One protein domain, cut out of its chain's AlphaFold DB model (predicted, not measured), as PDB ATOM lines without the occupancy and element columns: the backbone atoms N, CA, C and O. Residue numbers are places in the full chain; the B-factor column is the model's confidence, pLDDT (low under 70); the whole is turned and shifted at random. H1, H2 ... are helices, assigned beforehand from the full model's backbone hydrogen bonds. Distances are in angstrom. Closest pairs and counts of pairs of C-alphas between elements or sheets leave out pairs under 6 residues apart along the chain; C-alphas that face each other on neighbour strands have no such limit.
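Overview. This is residues 64 to 178 of the 180 residues of the protein "Iron-regulated protein A" of Vibrio sp. C7 (UniProt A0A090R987). H1 and H2 run side by side; opposite them H4 and H6 make a second row, with H3 and H5 at the ends. The 115 printed residues hold six named helices, H1 to H6, all helix. Elongated, 45 by 25 by 23 A, the whole is only just compact, close to loose, radius of gyration of the C-alphas 15.7 A.

Arrangement. H1, residues 64 to 89, and H2, residues 108 to 123, form a helical hairpin, C-alphas of Val 74 and Leu 123 closest, 6.8 A. H3, 129 to 136, and H4, 138 to 153, form another. H5, 161 to 164, touches H6, 168 to 178, which touches H1, C-alphas of Met 85 and Thr 178 closest, 6.2 A. H2, H4 and H6 have every O i to N i+4 pair within hydrogen-bond range, H1 20 of 22, H3 2 of 4.

Along the chain. H1 spans 37.9 A from C-alpha 64 at (2.011, -15.132, 13.819). H6 ends at (-5.396, -16.247, 44.333).

Size, cuts and confidence. The printed part has no cut, a long link from H1 to H2, and low pLDDT at residue 178.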
ATOM      1  N   GLU A  64       3.417 -15.286  13.431       90.25
ATOM      2  CA  GLU A  64       2.011 -15.132  13.819       90.25
ATOM      3  C   GLU A  64       1.473 -16.384  14.536       90.25
ATOM      4  O   GLU A  64       0.780 -16.282  15.548       90.25
ATOM      5  N   GLN A  65       1.819 -17.583  14.054       93.06
ATOM      6  CA  GLN A  65       1.400 -18.833  14.693       93.06
ATOM      7  C   GLN A  65       2.050 -19.008  16.067       93.06
ATOM      8  O   GLN A  65       1.386 -19.407  17.022       93.06
ATOM      9  N   TRP A  66       3.338 -18.680  16.180       91.19
ATOM     10  CA  TRP A  66       4.064 -18.705  17.445       91.19
ATOM     11  C   TRP A  66       3.458 -17.739  18.469       91.19
ATOM     12  O   TRP A  66       3.309 -18.094  19.638       91.19
ATOM     13  N   GLN A  67       3.058 -16.542  18.033       89.00
ATOM     14  CA  GLN A  67       2.363 -15.561  18.868       89.00
ATOM     15  C   GLN A  67       1.049 -16.103  19.430       89.00
ATOM     16  O   GLN A  67       0.831 -16.086  20.645       89.00
ATOM     17  N   GLN A  68       0.190 -16.622  18.552       91.50
ATOM     18  CA  GLN A  68      -1.103 -17.184  18.941       91.50
ATOM     19  C   GLN A  68      -0.940 -18.368  19.901       91.50
ATOM     20  O   GLN A  68      -1.650 -18.454  20.907       91.50
ATOM     21  N   GLU A  69       0.016 -19.253  19.627       92.00
ATOM     22  CA  GLU A  69       0.285 -20.425  20.458       92.00
ATOM     23  C   GLU A  69       0.881 -20.047  21.821       92.00
ATOM     24  O   GLU A  69       0.478 -20.597  22.849       92.00
ATOM     25  N   SER A  70       1.785 -19.066  21.861       91.31
ATOM     26  CA  SER A  70       2.363 -18.552  23.108       91.31
ATOM     27  C   SER A  70       1.281 -17.963  24.012       91.31
ATOM     28  O   SER A  70       1.195 -18.310  25.192       91.31
ATOM     29  N   PHE A  71       0.403 -17.123  23.454       91.81
ATOM     30  CA  PHE A  71      -0.708 -16.537  24.203       91.81
ATOM     31  C   PHE A  71      -1.690 -17.607  24.695       91.81
ATOM     32  O   PHE A  71      -2.091 -17.608  25.860       91.81
ATOM     33  N   THR A  72      -2.031 -18.564  23.829       94.00
ATOM     34  CA  THR A  72      -2.913 -19.687  24.173       94.00
ATOM     35  C   THR A  72      -2.327 -20.532  25.302       94.00
ATOM     36  O   THR A  72      -3.036 -20.879  26.247       94.00
ATOM     37  N   THR A  73      -1.026 -20.822  25.252       93.62
ATOM     38  CA  THR A  73      -0.320 -21.603  26.275       93.62
ATOM     39  C   THR A  73      -0.352 -20.905  27.632       93.62
ATOM     40  O   THR A  73      -0.737 -21.523  28.626       93.62
ATOM     41  N   VAL A  74      -0.017 -19.611  27.672       94.12
ATOM     42  CA  VAL A  74      -0.060 -18.800  28.900       94.12
ATOM     43  C   VAL A  74      -1.475 -18.751  29.474       94.12
ATOM     44  O   VAL A  74      -1.665 -19.001  30.665       94.12
ATOM     45  N   ASN A  75      -2.484 -18.493  28.638       94.31
ATOM     46  CA  ASN A  75      -3.875 -18.414  29.079       94.31
ATOM     47  C   ASN A  75      -4.378 -19.752  29.647       94.31
ATOM     48  O   ASN A  75      -5.008 -19.789  30.703       94.31
ATOM     49  N   ASN A  76      -4.047 -20.864  28.987       95.38
ATOM     50  CA  ASN A  76      -4.384 -22.197  29.482       95.38
ATOM     51  C   ASN A  76      -3.715 -22.469  30.833       95.38
ATOM     52  O   ASN A  76      -4.362 -22.968  31.754       95.38
ATOM     53  N   GLN A  77      -2.432 -22.129  30.977       94.19
ATOM     54  CA  GLN A  77      -1.705 -22.315  32.230       94.19
ATOM     55  C   GLN A  77      -2.321 -21.500  33.374       94.19
ATOM     56  O   GLN A  77      -2.527 -22.048  34.459       94.19
ATOM     57  N   LEU A  78      -2.683 -20.239  33.120       92.94
ATOM     58  CA  LEU A  78      -3.380 -19.381  34.077       92.94
ATOM     59  C   LEU A  78      -4.731 -19.969  34.500       92.94
ATOM     60  O   LEU A  78      -4.982 -20.115  35.694       92.94
ATOM     61  N   ASP A  79      -5.575 -20.382  33.551       93.75
ATOM     62  CA  ASP A  79      -6.878 -20.996  33.848       93.75
ATOM     63  C   ASP A  79      -6.733 -22.266  34.708       93.75
ATOM     64  O   ASP A  79      -7.451 -22.450  35.697       93.75
ATOM     65  N   PHE A  80      -5.756 -23.125  34.395       92.94
ATOM     66  CA  PHE A  80      -5.469 -24.307  35.210       92.94
ATOM     67  C   PHE A  80      -5.021 -23.945  36.628       92.94
ATOM     68  O   PHE A  80      -5.475 -24.572  37.589       92.94
ATOM     69  N   MET A  81      -4.145 -22.953  36.779       92.12
ATOM     70  CA  MET A  81      -3.672 -22.507  38.089       92.12
ATOM     71  C   MET A  81      -4.801 -21.898  38.919       92.12
ATOM     72  O   MET A  81      -4.995 -22.301  40.067       92.12
ATOM     73  N   LEU A  82      -5.610 -21.020  38.321       90.38
ATOM     74  CA  LEU A  82      -6.782 -20.428  38.963       90.38
ATOM     75  C   LEU A  82      -7.753 -21.508  39.444       90.38
ATOM     76  O   LEU A  82      -8.203 -21.459  40.585       90.38
ATOM     77  N   LYS A  83      -8.024 -22.540  38.637       92.38
ATOM     78  CA  LYS A  83      -8.865 -23.674  39.062       92.38
ATOM     79  C   LYS A  83      -8.282 -24.412  40.266       92.38
ATOM     80  O   LYS A  83      -9.024 -24.720  41.199       92.38
ATOM     81  N   LYS A  84      -6.973 -24.685  40.269       93.06
ATOM     82  CA  LYS A  84      -6.296 -25.380  41.379       93.06
ATOM     83  C   LYS A  84      -6.294 -24.571  42.680       93.06
ATOM     84  O   LYS A  84      -6.298 -25.176  43.748       93.06
ATOM     85  N   MET A  85      -6.330 -23.241  42.598       89.00
ATOM     86  CA  MET A  85      -6.390 -22.345  43.762       89.00
ATOM     87  C   MET A  85      -7.828 -22.062  44.224       89.00
ATOM     88  O   MET A  85      -8.125 -22.113  45.416       89.00
ATOM     89  N   ALA A  86      -8.757 -21.839  43.292       91.06
ATOM     90  CA  ALA A  86     -10.127 -21.430  43.592       91.06
ATOM     91  C   ALA A  86     -11.031 -22.584  44.052       91.06
ATOM     92  O   ALA A  86     -11.887 -22.397  44.920       91.06
ATOM     93  N   LEU A  87     -10.872 -23.793  43.499       93.50
ATOM     94  CA  LEU A  87     -11.721 -24.930  43.879       93.50
ATOM     95  C   LEU A  87     -11.607 -25.296  45.375       93.50
ATOM     96  O   LEU A  87     -12.656 -25.506  45.998       93.50
ATOM     97  N   PRO A  88     -10.401 -25.335  45.980       95.19
ATOM     98  CA  PRO A  88     -10.241 -25.566  47.416       95.19
ATOM     99  C   PRO A  88     -10.816 -24.456  48.301       95.19
ATOM    100  O   PRO A  88     -11.291 -24.745  49.398       95.19
ATOM    101  N   LEU A  89     -10.829 -23.203  47.834       92.88
ATOM    102  CA  LEU A  89     -11.399 -22.074  48.581       92.88
ATOM    103  C   LEU A  89     -12.918 -22.186  48.768       92.88
ATOM    104  O   LEU A  89     -13.455 -21.714  49.771       92.88
ATOM    105  N   GLY A  90     -13.619 -22.843  47.840       91.69
ATOM    106  CA  GLY A  90     -15.056 -23.077  47.953       91.69
ATOM    107  C   GLY A  90     -15.864 -21.782  48.118       91.69
ATOM    108  O   GLY A  90     -15.607 -20.781  47.457       91.69
ATOM    109  N   LYS A  91     -16.889 -21.811  48.978       87.69
ATOM    110  CA  LYS A  91     -17.618 -20.590  49.372       87.69
ATOM    111  C   LYS A  91     -16.971 -20.019  50.633       87.69
ATOM    112  O   LYS A  91     -16.470 -20.791  51.446       87.69
ATOM    113  N   ALA A  92     -17.067 -18.707  50.842       81.94
ATOM    114  CA  ALA A  92     -16.621 -18.073  52.083       81.94
ATOM    115  C   ALA A  92     -17.197 -18.798  53.319       81.94
ATOM    116  O   ALA A  92     -18.398 -19.085  53.378       81.94
ATOM    117  N   GLY A  93     -16.325 -19.153  54.267       82.25
ATOM    118  CA  GLY A  93     -16.671 -19.929  55.466       82.25
ATOM    119  C   GLY A  93     -16.998 -21.411  55.222       82.25
ATOM    120  O   GLY A  93     -17.389 -22.114  56.150       82.25
ATOM    121  N   LYS A  94     -16.874 -21.904  53.983       90.81
ATOM    122  CA  LYS A  94     -17.075 -23.309  53.593       90.81
ATOM    123  C   LYS A  94     -15.981 -23.750  52.608       90.81
ATOM    124  O   LYS A  94     -16.303 -24.052  51.448       90.81
ATOM    125  N   PRO A  95     -14.705 -23.770  53.045       94.81
ATOM    126  CA  PRO A  95     -13.617 -24.267  52.219       94.81
ATOM    127  C   PRO A  95     -13.826 -25.745  51.881       94.81
ATOM    128  O   PRO A  95     -14.526 -26.485  52.579       94.81
ATOM    129  N   LYS A  96     -13.181 -26.193  50.806       95.81
ATOM    130  CA  LYS A  96     -13.156 -27.585  50.351       95.81
ATOM    131  C   LYS A  96     -11.713 -28.110  50.309       95.81
ATOM    132  O   LYS A  96     -11.209 -28.375  49.221       95.81
ATOM    133  N   PRO A  97     -11.044 -28.320  51.460       94.75
ATOM    134  CA  PRO A  97      -9.630 -28.701  51.497       94.75
ATOM    135  C   PRO A  97      -9.267 -29.910  50.627       94.75
ATOM    136  O   PRO A  97      -8.238 -29.902  49.964       94.75
ATOM    137  N   TYR A  98     -10.136 -30.922  50.554       95.06
ATOM    138  CA  TYR A  98      -9.921 -32.135  49.749       95.06
ATOM    139  C   TYR A  98      -9.888 -31.910  48.228       95.06
ATOM    140  O   TYR A  98      -9.553 -32.829  47.484       95.06
ATOM    141  N   PHE A  99     -10.249 -30.713  47.754       95.00
ATOM    142  CA  PHE A  99     -10.104 -30.322  46.350       95.00
ATOM    143  C   PHE A  99      -8.698 -29.790  46.048       95.00
ATOM    144  O   PHE A  99      -8.379 -29.583  44.879       95.00
ATOM    145  N   ALA A 100      -7.861 -29.560  47.067       95.31
ATOM    146  CA  ALA A 100      -6.472 -29.177  46.862       95.31
ATOM    147  C   ALA A 100      -5.715 -30.332  46.198       95.31
ATOM    148  O   ALA A 100      -5.826 -31.487  46.614       95.31
ATOM    149  N   GLU A 101      -4.936 -30.033  45.160       93.88
ATOM    150  CA  GLU A 101      -4.067 -31.045  44.566       93.88
ATOM    151  C   GLU A 101      -3.040 -31.531  45.586       93.88
ATOM    152  O   GLU A 101      -2.623 -30.772  46.455       93.88
ATOM    153  N   ALA A 102      -2.612 -32.786  45.486       95.62
ATOM    154  CA  ALA A 102      -1.597 -33.347  46.373       95.62
ATOM    155  C   ALA A 102      -1.882 -33.164  47.884       95.62
ATOM    156  O   ALA A 102      -0.968 -32.972  48.692       95.62
ATOM    157  N   TRP A 103      -3.164 -33.164  48.282       96.00
ATOM    158  CA  TRP A 103      -3.552 -32.939  49.677       96.00
ATOM    159  C   TRP A 103      -3.078 -34.059  50.609       96.00
ATOM    160  O   TRP A 103      -2.805 -33.800  51.780       96.00
ATOM    161  N   ARG A 104      -2.942 -35.293  50.101       95.69
ATOM    162  CA  ARG A 104      -2.528 -36.461  50.896       95.69
ATOM    163  C   ARG A 104      -1.063 -36.376  51.295       95.69
ATOM    164  O   ARG A 104      -0.726 -36.610  52.448       95.69
ATOM    165  N   SER A 105      -0.211 -36.014  50.341       96.12
ATOM    166  CA  SER A 105       1.218 -35.786  50.559       96.12
ATOM    167  C   SER A 105       1.524 -34.400  51.125       96.12
ATOM    168  O   SER A 105       2.675 -34.131  51.456       96.12
ATOM    169  N   GLN A 106       0.508 -33.538  51.264       96.00
ATOM    170  CA  GLN A 106       0.622 -32.195  51.839       96.00
ATOM    171  C   GLN A 106       1.571 -31.270  51.052       96.00
ATOM    172  O   GLN A 106       2.246 -30.423  51.639       96.00
ATOM    173  N   ASN A 107       1.597 -31.415  49.721       95.88
ATOM    174  CA  ASN A 107       2.485 -30.673  48.810       95.88
ATOM    175  C   ASN A 107       1.754 -29.668  47.900       95.88
ATOM    176  O   ASN A 107       2.331 -29.174  46.931       95.88
ATOM    177  N   SER A 108       0.483 -29.360  48.174       95.25
ATOM    178  CA  SER A 108      -0.350 -28.503  47.318       95.25
ATOM    179  C   SER A 108       0.296 -27.153  46.990       95.25
ATOM    180  O   SER A 108       0.372 -26.781  45.822       95.25
ATOM    181  N   TYR A 109       0.795 -26.425  47.995       94.06
ATOM    182  CA  TYR A 109       1.409 -25.112  47.771       94.06
ATOM    183  C   TYR A 109       2.751 -25.217  47.053       94.06
ATOM    184  O   TYR A 109       3.061 -24.354  46.239       94.06
ATOM    185  N   GLN A 110       3.520 -26.280  47.292       94.06
ATOM    186  CA  GLN A 110       4.779 -26.506  46.581       94.06
ATOM    187  C   GLN A 110       4.538 -26.753  45.083       94.06
ATOM    188  O   GLN A 110       5.254 -26.218  44.231       94.06
ATOM    189  N   ASN A 111       3.508 -27.532  44.745       94.44
ATOM    190  CA  ASN A 111       3.128 -27.787  43.356       94.44
ATOM    191  C   ASN A 111       2.613 -26.515  42.671       94.44
ATOM    192  O   ASN A 111       3.027 -26.202  41.556       94.44
ATOM    193  N   LEU A 112       1.764 -25.747  43.353       94.00
ATOM    194  CA  LEU A 112       1.280 -24.452  42.875       94.00
ATOM    195  C   LEU A 112       2.424 -23.444  42.659       94.00
ATOM    196  O   LEU A 112       2.470 -22.808  41.609       94.00
ATOM    197  N   TYR A 113       3.397 -23.373  43.570       93.69
ATOM    198  CA  TYR A 113       4.592 -22.540  43.399       93.69
ATOM    199  C   TYR A 113       5.437 -22.981  42.200       93.69
ATOM    200  O   TYR A 113       5.972 -22.163  41.452       93.69
ATOM    201  N   SER A 114       5.540 -24.289  41.973       94.38
ATOM    202  CA  SER A 114       6.238 -24.832  40.804       94.38
ATOM    203  C   SER A 114       5.519 -24.446  39.504       94.38
ATOM    204  O   SER A 114       6.175 -24.099  38.523       94.38
ATOM    205  N   ASN A 115       4.180 -24.407  39.510       94.19
ATOM    206  CA  ASN A 115       3.389 -23.902  38.384       94.19
ATOM    207  C   ASN A 115       3.607 -22.395  38.154       94.19
ATOM    208  O   ASN A 115       3.711 -21.994  36.998       94.19
ATOM    209  N   LEU A 116       3.735 -21.580  39.213       92.94
ATOM    210  CA  LEU A 116       4.086 -20.152  39.099       92.94
ATOM    211  C   LEU A 116       5.467 -19.943  38.477       92.94
ATOM    212  O   LEU A 116       5.617 -19.120  37.577       92.94
ATOM    213  N   ASN A 117       6.468 -20.716  38.906       94.94
ATOM    214  CA  ASN A 117       7.798 -20.665  38.298       94.94
ATOM    215  C   ASN A 117       7.745 -21.033  36.811       94.94
ATOM    216  O   ASN A 117       8.324 -20.332  35.985       94.94
ATOM    217  N   ALA A 118       7.007 -22.090  36.461       94.94
ATOM    218  CA  ALA A 118       6.815 -22.474  35.069       94.94
ATOM    219  C   ALA A 118       6.108 -21.368  34.267       94.94
ATOM    220  O   ALA A 118       6.542 -21.056  33.166       94.94
ATOM    221  N   LEU A 119       5.064 -20.741  34.823       94.06
ATOM    222  CA  LEU A 119       4.344 -19.637  34.182       94.06
ATOM    223  C   LEU A 119       5.274 -18.451  33.916       94.06
ATOM    224  O   LEU A 119       5.280 -17.918  32.809       94.06
ATOM    225  N   LYS A 120       6.105 -18.081  34.897       94.00
ATOM    226  CA  LYS A 120       7.134 -17.047  34.736       94.00
ATOM    227  C   LYS A 120       8.077 -17.382  33.582       94.00
ATOM    228  O   LYS A 120       8.297 -16.546  32.714       94.00
ATOM    229  N   SER A 121       8.598 -18.609  33.537       93.81
ATOM    230  CA  SER A 121       9.477 -19.049  32.447       93.81
ATOM    231  C   SER A 121       8.784 -19.019  31.082       93.81
ATOM    232  O   SER A 121       9.391 -18.573  30.114       93.81
ATOM    233  N   THR A 122       7.521 -19.440  30.999       93.06
ATOM    234  CA  THR A 122       6.740 -19.426  29.752       93.06
ATOM    235  C   THR A 122       6.434 -18.006  29.278       93.06
ATOM    236  O   THR A 122       6.508 -17.727  28.086       93.06
ATOM    237  N   LEU A 123       6.132 -17.087  30.196       93.50
ATOM    238  CA  LEU A 123       5.902 -15.674  29.889       93.50
ATOM    239  C   LEU A 123       7.156 -14.977  29.336       93.50
ATOM    240  O   LEU A 123       7.038 -14.118  28.462       93.50
ATOM    241  N   MET A 124       8.331 -15.344  29.860       90.75
ATOM    242  CA  MET A 124       9.624 -14.700  29.594       90.75
ATOM    243  C   MET A 124      10.464 -15.393  28.511       90.75
ATOM    244  O   MET A 124      11.618 -15.013  28.311       90.75
ATOM    245  N   VAL A 125       9.941 -16.428  27.846       89.88
ATOM    246  CA  VAL A 125      10.656 -17.074  26.738       89.88
ATOM    247  C   VAL A 125      10.932 -16.059  25.622       89.88
ATOM    248  O   VAL A 125      10.168 -15.112  25.440       89.88
ATOM    249  N   GLU A 126      12.018 -16.251  24.872       86.00
ATOM    250  CA  GLU A 126      12.319 -15.441  23.686       86.00
ATOM    251  C   GLU A 126      11.126 -15.457  22.721       86.00
ATOM    252  O   GLU A 126      10.528 -16.513  22.484       86.00
ATOM    253  N   ARG A 127      10.750 -14.284  22.189       86.44
ATOM    254  CA  ARG A 127       9.536 -14.099  21.384       86.44
ATOM    255  C   ARG A 127       8.254 -14.516  22.118       86.44
ATOM    256  O   ARG A 127       7.252 -14.793  21.463       86.44
ATOM    257  N   GLY A 128       8.272 -14.606  23.444       88.06
ATOM    258  CA  GLY A 128       7.119 -14.907  24.285       88.06
ATOM    259  C   GLY A 128       6.206 -13.700  24.482       88.06
ATOM    260  O   GLY A 128       6.421 -12.625  23.921       88.06
ATOM    261  N   VAL A 129       5.175 -13.871  25.312       92.50
ATOM    262  CA  VAL A 129       4.154 -12.834  25.542       92.50
ATOM    263  C   VAL A 129       4.767 -11.554  26.115       92.50
ATOM    264  O   VAL A 129       4.449 -10.471  25.635       92.50
ATOM    265  N   LEU A 130       5.650 -11.656  27.116       92.94
ATOM    266  CA  LEU A 130       6.228 -10.463  27.743       92.94
ATOM    267  C   LEU A 130       7.265  -9.765  26.864       92.94
ATOM    268  O   LEU A 130       7.344  -8.542  26.899       92.94
ATOM    269  N   ASP A 131       8.026 -10.518  26.075       90.25
ATOM    270  CA  ASP A 131       9.012  -9.963  25.139       90.25
ATOM    271  C   ASP A 131       8.326  -9.053  24.107       90.25
ATOM    272  O   ASP A 131       8.690  -7.896  23.926       90.25
ATOM    273  N   GLN A 132       7.219  -9.530  23.535       88.06
ATOM    274  CA  GLN A 132       6.414  -8.762  22.583       88.06
ATOM    275  C   GLN A 132       5.665  -7.605  23.244       88.06
ATOM    276  O   GLN A 132       5.535  -6.524  22.670       88.06
ATOM    277  N   LEU A 133       5.160  -7.823  24.460       91.88
ATOM    278  CA  LEU A 133       4.445  -6.793  25.200       91.88
ATOM    279  C   LEU A 133       5.353  -5.616  25.554       91.88
ATOM    280  O   LEU A 133       4.890  -4.482  25.537       91.88
ATOM    281  N   HIS A 134       6.631  -5.861  25.847       91.94
ATOM    282  CA  HIS A 134       7.580  -4.805  26.188       91.94
ATOM    283  C   HIS A 134       7.721  -3.754  25.075       91.94
ATOM    284  O   HIS A 134       7.849  -2.569  25.373       91.94
ATOM    285  N   GLU A 135       7.642  -4.158  23.804       87.56
ATOM    286  CA  GLU A 135       7.717  -3.234  22.665       87.56
ATOM    287  C   GLU A 135       6.439  -2.401  22.481       87.56
ATOM    288  O   GLU A 135       6.499  -1.265  22.007       87.56
ATOM    289  N   VAL A 136       5.282  -2.958  22.853       92.81
ATOM    290  CA  VAL A 136       3.958  -2.368  22.594       92.81
ATOM    291  C   VAL A 136       3.442  -1.554  23.782       92.81
ATOM    292  O   VAL A 136       2.896  -0.468  23.596       92.81
ATOM    293  N   ASP A 137       3.607  -2.071  24.999       96.19
ATOM    294  CA  ASP A 137       3.159  -1.459  26.247       96.19
ATOM    295  C   ASP A 137       4.145  -1.761  27.400       96.19
ATOM    296  O   ASP A 137       3.961  -2.702  28.185       96.19
ATOM    297  N   PRO A 138       5.197  -0.931  27.550       95.25
ATOM    298  CA  PRO A 138       6.173  -1.072  28.629       95.25
ATOM    299  C   PRO A 138       5.567  -0.945  30.037       95.25
ATOM    300  O   PRO A 138       6.124  -1.474  31.006       95.25
ATOM    301  N   GLN A 139       4.441  -0.234  30.181       96.06
ATOM    302  CA  GLN A 139       3.782  -0.059  31.477       96.06
ATOM    303  C   GLN A 139       3.081  -1.349  31.892       96.06
ATOM    304  O   GLN A 139       3.278  -1.807  33.018       96.06
ATOM    305  N   LEU A 140       2.328  -1.968  30.979       94.88
ATOM    306  CA  LEU A 140       1.688  -3.257  31.235       94.88
ATOM    307  C   LEU A 140       2.721  -4.372  31.432       94.88
ATOM    308  O   LEU A 140       2.551  -5.204  32.323       94.88
ATOM    309  N   TYR A 141       3.825  -4.353  30.679       95.19
ATOM    310  CA  TYR A 141       4.968  -5.236  30.927       95.19
ATOM    311  C   TYR A 141       5.474  -5.123  32.374       95.19
ATOM    312  O   TYR A 141       5.600  -6.129  33.079       95.19
ATOM    313  N   THR A 142       5.730  -3.895  32.836       95.38
ATOM    314  CA  THR A 142       6.228  -3.637  34.197       95.38
ATOM    315  C   THR A 142       5.217  -4.092  35.244       95.38
ATOM    316  O   THR A 142       5.587  -4.763  36.201       95.38
ATOM    317  N   LEU A 143       3.932  -3.796  35.033       94.94
ATOM    318  CA  LEU A 143       2.865  -4.222  35.931       94.94
ATOM    319  C   LEU A 143       2.817  -5.748  36.074       94.94
ATOM    320  O   LEU A 143       2.852  -6.250  37.189       94.94
ATOM    321  N   ILE A 144       2.778  -6.496  34.967       93.06
ATOM    322  CA  ILE A 144       2.677  -7.965  35.015       93.06
ATOM    323  C   ILE A 144       3.915  -8.578  35.675       93.06
ATOM    324  O   ILE A 144       3.795  -9.472  36.513       93.06
ATOM    325  N   THR A 145       5.107  -8.105  35.307       93.50
ATOM    326  CA  THR A 145       6.365  -8.620  35.870       93.50
ATOM    327  C   THR A 145       6.487  -8.334  37.363       93.50
ATOM    328  O   THR A 145       6.902  -9.221  38.111       93.50
ATOM    329  N   GLN A 146       6.080  -7.143  37.808       94.06
ATOM    330  CA  GLN A 146       6.069  -6.779  39.218       94.06
ATOM    331  C   GLN A 146       5.021  -7.581  39.998       94.06
ATOM    332  O   GLN A 146       5.382  -8.207  40.990       94.06
ATOM    333  N   SER A 147       3.772  -7.655  39.524       90.88
ATOM    334  CA  SER A 147       2.715  -8.436  40.183       90.88
ATOM    335  C   SER A 147       3.103  -9.906  40.340       90.88
ATOM    336  O   SER A 147       2.897 -10.501  41.396       90.88
ATOM    337  N   LEU A 148       3.722 -10.501  39.313       91.31
ATOM    338  CA  LEU A 148       4.197 -11.882  39.381       91.31
ATOM    339  C   LEU A 148       5.336 -12.052  40.394       91.31
ATOM    340  O   LEU A 148       5.381 -13.053  41.106       91.31
ATOM    341  N   GLN A 149       6.259 -11.093  40.469       92.56
ATOM    342  CA  GLN A 149       7.348 -11.130  41.441       92.56
ATOM    343  C   GLN A 149       6.818 -10.996  42.876       92.56
ATOM    344  O   GLN A 149       7.172 -11.809  43.728       92.56
ATOM    345  N   GLU A 150       5.920 -10.042  43.121       91.88
ATOM    346  CA  GLU A 150       5.272  -9.832  44.420       91.88
ATOM    347  C   GLU A 150       4.490 -11.075  44.865       91.88
ATOM    348  O   GLU A 150       4.593 -11.498  46.014       91.88
ATOM    349  N   ALA A 151       3.777 -11.727  43.944       88.50
ATOM    350  CA  ALA A 151       3.068 -12.977  44.205       88.50
ATOM    351  C   ALA A 151       3.982 -14.128  44.633       88.50
ATOM    352  O   ALA A 151       3.643 -14.907  45.524       88.50
ATOM    353  N   MET A 152       5.139 -14.253  43.981       91.06
ATOM    354  CA  MET A 152       6.124 -15.277  44.313       91.06
ATOM    355  C   MET A 152       6.807 -14.992  45.656       91.06
ATOM    356  O   MET A 152       7.083 -15.928  46.402       91.06
ATOM    357  N   GLU A 153       7.055 -13.723  45.984       90.62
ATOM    358  CA  GLU A 153       7.634 -13.301  47.267       90.62
ATOM    359  C   GLU A 153       6.655 -13.461  48.434       90.62
ATOM    360  O   GLU A 153       7.045 -13.898  49.516       90.62
ATOM    361  N   ALA A 154       5.377 -13.163  48.202       87.75
ATOM    362  CA  ALA A 154       4.301 -13.327  49.175       87.75
ATOM    363  C   ALA A 154       3.811 -14.782  49.301       87.75
ATOM    364  O   ALA A 154       2.852 -15.046  50.029       87.75
ATOM    365  N   TRP A 155       4.434 -15.732  48.592       89.19
ATOM    366  CA  TRP A 155       3.955 -17.107  48.557       89.19
ATOM    367  C   TRP A 155       3.986 -17.763  49.953       89.19
ATOM    368  O   TRP A 155       4.987 -17.637  50.675       89.19
ATOM    369  N   PRO A 156       2.927 -18.502  50.354       86.81
ATOM    370  CA  PRO A 156       2.877 -19.145  51.661       86.81
ATOM    371  C   PRO A 156       4.067 -20.079  51.906       86.81
ATOM    372  O   PRO A 156       4.403 -20.920  51.076       86.81
ATOM    373  N   GLN A 157       4.669 -19.978  53.095       82.00
ATOM    374  CA  GLN A 157       5.802 -20.826  53.499       82.00
ATOM    375  C   GLN A 157       5.371 -22.252  53.880       82.00
ATOM    376  O   GLN A 157       6.187 -23.170  53.948       82.00
ATOM    377  N   THR A 158       4.079 -22.459  54.144       84.12
ATOM    378  CA  THR A 158       3.518 -23.792  54.376       84.12
ATOM    379  C   THR A 158       3.451 -24.582  53.073       84.12
ATOM    380  O   THR A 158       3.109 -24.029  52.034       84.12
ATOM    381  N   THR A 159       3.656 -25.897  53.121       87.69
ATOM    382  CA  THR A 159       3.584 -26.745  51.917       87.69
ATOM    383  C   THR A 159       2.155 -27.171  51.556       87.69
ATOM    384  O   THR A 159       1.892 -27.568  50.419       87.69
ATOM    385  N   SER A 160       1.211 -27.073  52.500       94.06
ATOM    386  CA  SER A 160      -0.104 -27.717  52.416       94.06
ATOM    387  C   SER A 160      -1.270 -26.737  52.471       94.06
ATOM    388  O   SER A 160      -1.665 -26.274  53.542       94.06
ATOM    389  N   LEU A 161      -1.904 -26.517  51.319       94.38
ATOM    390  CA  LEU A 161      -3.177 -25.799  51.234       94.38
ATOM    391  C   LEU A 161      -4.280 -26.532  52.017       94.38
ATOM    392  O   LEU A 161      -5.111 -25.903  52.666       94.38
ATOM    393  N   PHE A 162      -4.254 -27.867  52.016       95.31
ATOM    394  CA  PHE A 162      -5.211 -28.692  52.755       95.31
ATOM    395  C   PHE A 162      -5.218 -28.391  54.258       95.31
ATOM    396  O   PHE A 162      -6.288 -28.271  54.851       95.31
ATOM    397  N   LEU A 163      -4.035 -28.257  54.868       93.94
ATOM    398  CA  LEU A 163      -3.915 -27.962  56.297       93.94
ATOM    399  C   LEU A 163      -4.136 -26.483  56.625       93.94
ATOM    400  O   LEU A 163      -4.572 -26.181  57.731       93.94
ATOM    401  N   ALA A 164      -3.853 -25.576  55.687       92.50
ATOM    402  CA  ALA A 164      -4.017 -24.139  55.894       92.50
ATOM    403  C   ALA A 164      -5.496 -23.709  55.891       92.50
ATOM    404  O   ALA A 164      -5.930 -22.951  56.760       92.50
ATOM    405  N   LEU A 165      -6.287 -24.227  54.944       93.31
ATOM    406  CA  LEU A 165      -7.666 -23.789  54.682       93.31
ATOM    407  C   LEU A 165      -8.656 -23.845  55.861       93.31
ATOM    408  O   LEU A 165      -9.568 -23.019  55.875       93.31
ATOM    409  N   PRO A 166      -8.567 -24.792  56.817       91.38
ATOM    410  CA  PRO A 166      -9.462 -24.812  57.974       91.38
ATOM    411  C   PRO A 166      -9.270 -23.643  58.949       91.38
ATOM    412  O   PRO A 166     -10.135 -23.430  59.795       91.38
ATOM    413  N   THR A 167      -8.148 -22.922  58.873       91.06
ATOM    414  CA  THR A 167      -7.848 -21.788  59.758       91.06
ATOM    415  C   THR A 167      -8.233 -20.463  59.104       91.06
ATOM    416  O   THR A 167      -8.096 -20.305  57.892       91.06
ATOM    417  N   ASP A 168      -8.678 -19.485  59.899       90.00
ATOM    418  CA  ASP A 168      -9.021 -18.150  59.387       90.00
ATOM    419  C   ASP A 168      -7.821 -17.446  58.740       90.00
ATOM    420  O   ASP A 168      -7.988 -16.718  57.763       90.00
ATOM    421  N   GLU A 169      -6.622 -17.643  59.291       89.94
ATOM    422  CA  GLU A 169      -5.367 -17.106  58.759       89.94
ATOM    423  C   GLU A 169      -5.009 -17.787  57.436       89.94
ATOM    424  O   GLU A 169      -4.956 -17.127  56.402       89.94
ATOM    425  N   GLY A 170      -4.921 -19.120  57.417       90.19
ATOM    426  CA  GLY A 170      -4.582 -19.864  56.205       90.19
ATOM    427  C   GLY A 170      -5.609 -19.718  55.077       90.19
ATOM    428  O   GLY A 170      -5.241 -19.781  53.905       90.19
ATOM    429  N   TYR A 171      -6.884 -19.470  55.393       91.19
ATOM    430  CA  TYR A 171      -7.892 -19.118  54.389       91.19
ATOM    431  C   TYR A 171      -7.645 -17.733  53.771       91.19
ATOM    432  O   TYR A 171      -7.801 -17.568  52.560       91.19
ATOM    433  N   ARG A 172      -7.247 -16.734  54.575       88.88
ATOM    434  CA  ARG A 172      -6.883 -15.394  54.076       88.88
ATOM    435  C   ARG A 172      -5.618 -15.447  53.229       88.88
ATOM    436  O   ARG A 172      -5.596 -14.838  52.165       88.88
ATOM    437  N   ASP A 173      -4.622 -16.216  53.650       87.69
ATOM    438  CA  ASP A 173      -3.382 -16.397  52.892       87.69
ATOM    439  C   ASP A 173      -3.656 -17.049  51.532       87.69
ATOM    440  O   ASP A 173      -3.192 -16.565  50.500       87.69
ATOM    441  N   ALA A 174      -4.489 -18.096  51.507       88.75
ATOM    442  CA  ALA A 174      -4.915 -18.748  50.270       88.75
ATOM    443  C   ALA A 174      -5.678 -17.793  49.334       88.75
ATOM    444  O   ALA A 174      -5.486 -17.829  48.116       88.75
ATOM    445  N   LEU A 175      -6.537 -16.929  49.885       86.75
ATOM    446  CA  LEU A 175      -7.239 -15.902  49.112       86.75
ATOM    447  C   LEU A 175      -6.272 -14.884  48.508       86.75
ATOM    448  O   LEU A 175      -6.365 -14.612  47.315       86.75
ATOM    449  N   ASN A 176      -5.334 -14.363  49.298       82.62
ATOM    450  CA  ASN A 176      -4.345 -13.394  48.827       82.62
ATOM    451  C   ASN A 176      -3.479 -13.981  47.703       82.62
ATOM    452  O   ASN A 176      -3.246 -13.311  46.702       82.62
ATOM    453  N   ALA A 177      -3.102 -15.257  47.810       77.94
ATOM    454  CA  ALA A 177      -2.368 -15.972  46.766       77.94
ATOM    455  C   ALA A 177      -3.174 -16.194  45.466       77.94
ATOM    456  O   ALA A 177      -2.585 -16.496  44.432       77.94
ATOM    457  N   THR A 178      -4.507 -16.057  45.499       69.25
ATOM    458  CA  THR A 178      -5.396 -16.247  44.333       69.25
ATOM    459  C   THR A 178      -5.734 -14.932  43.613       69.25
ATOM    460  O   THR A 178      -6.257 -14.972  42.505       69.25
TER     461      THR A 178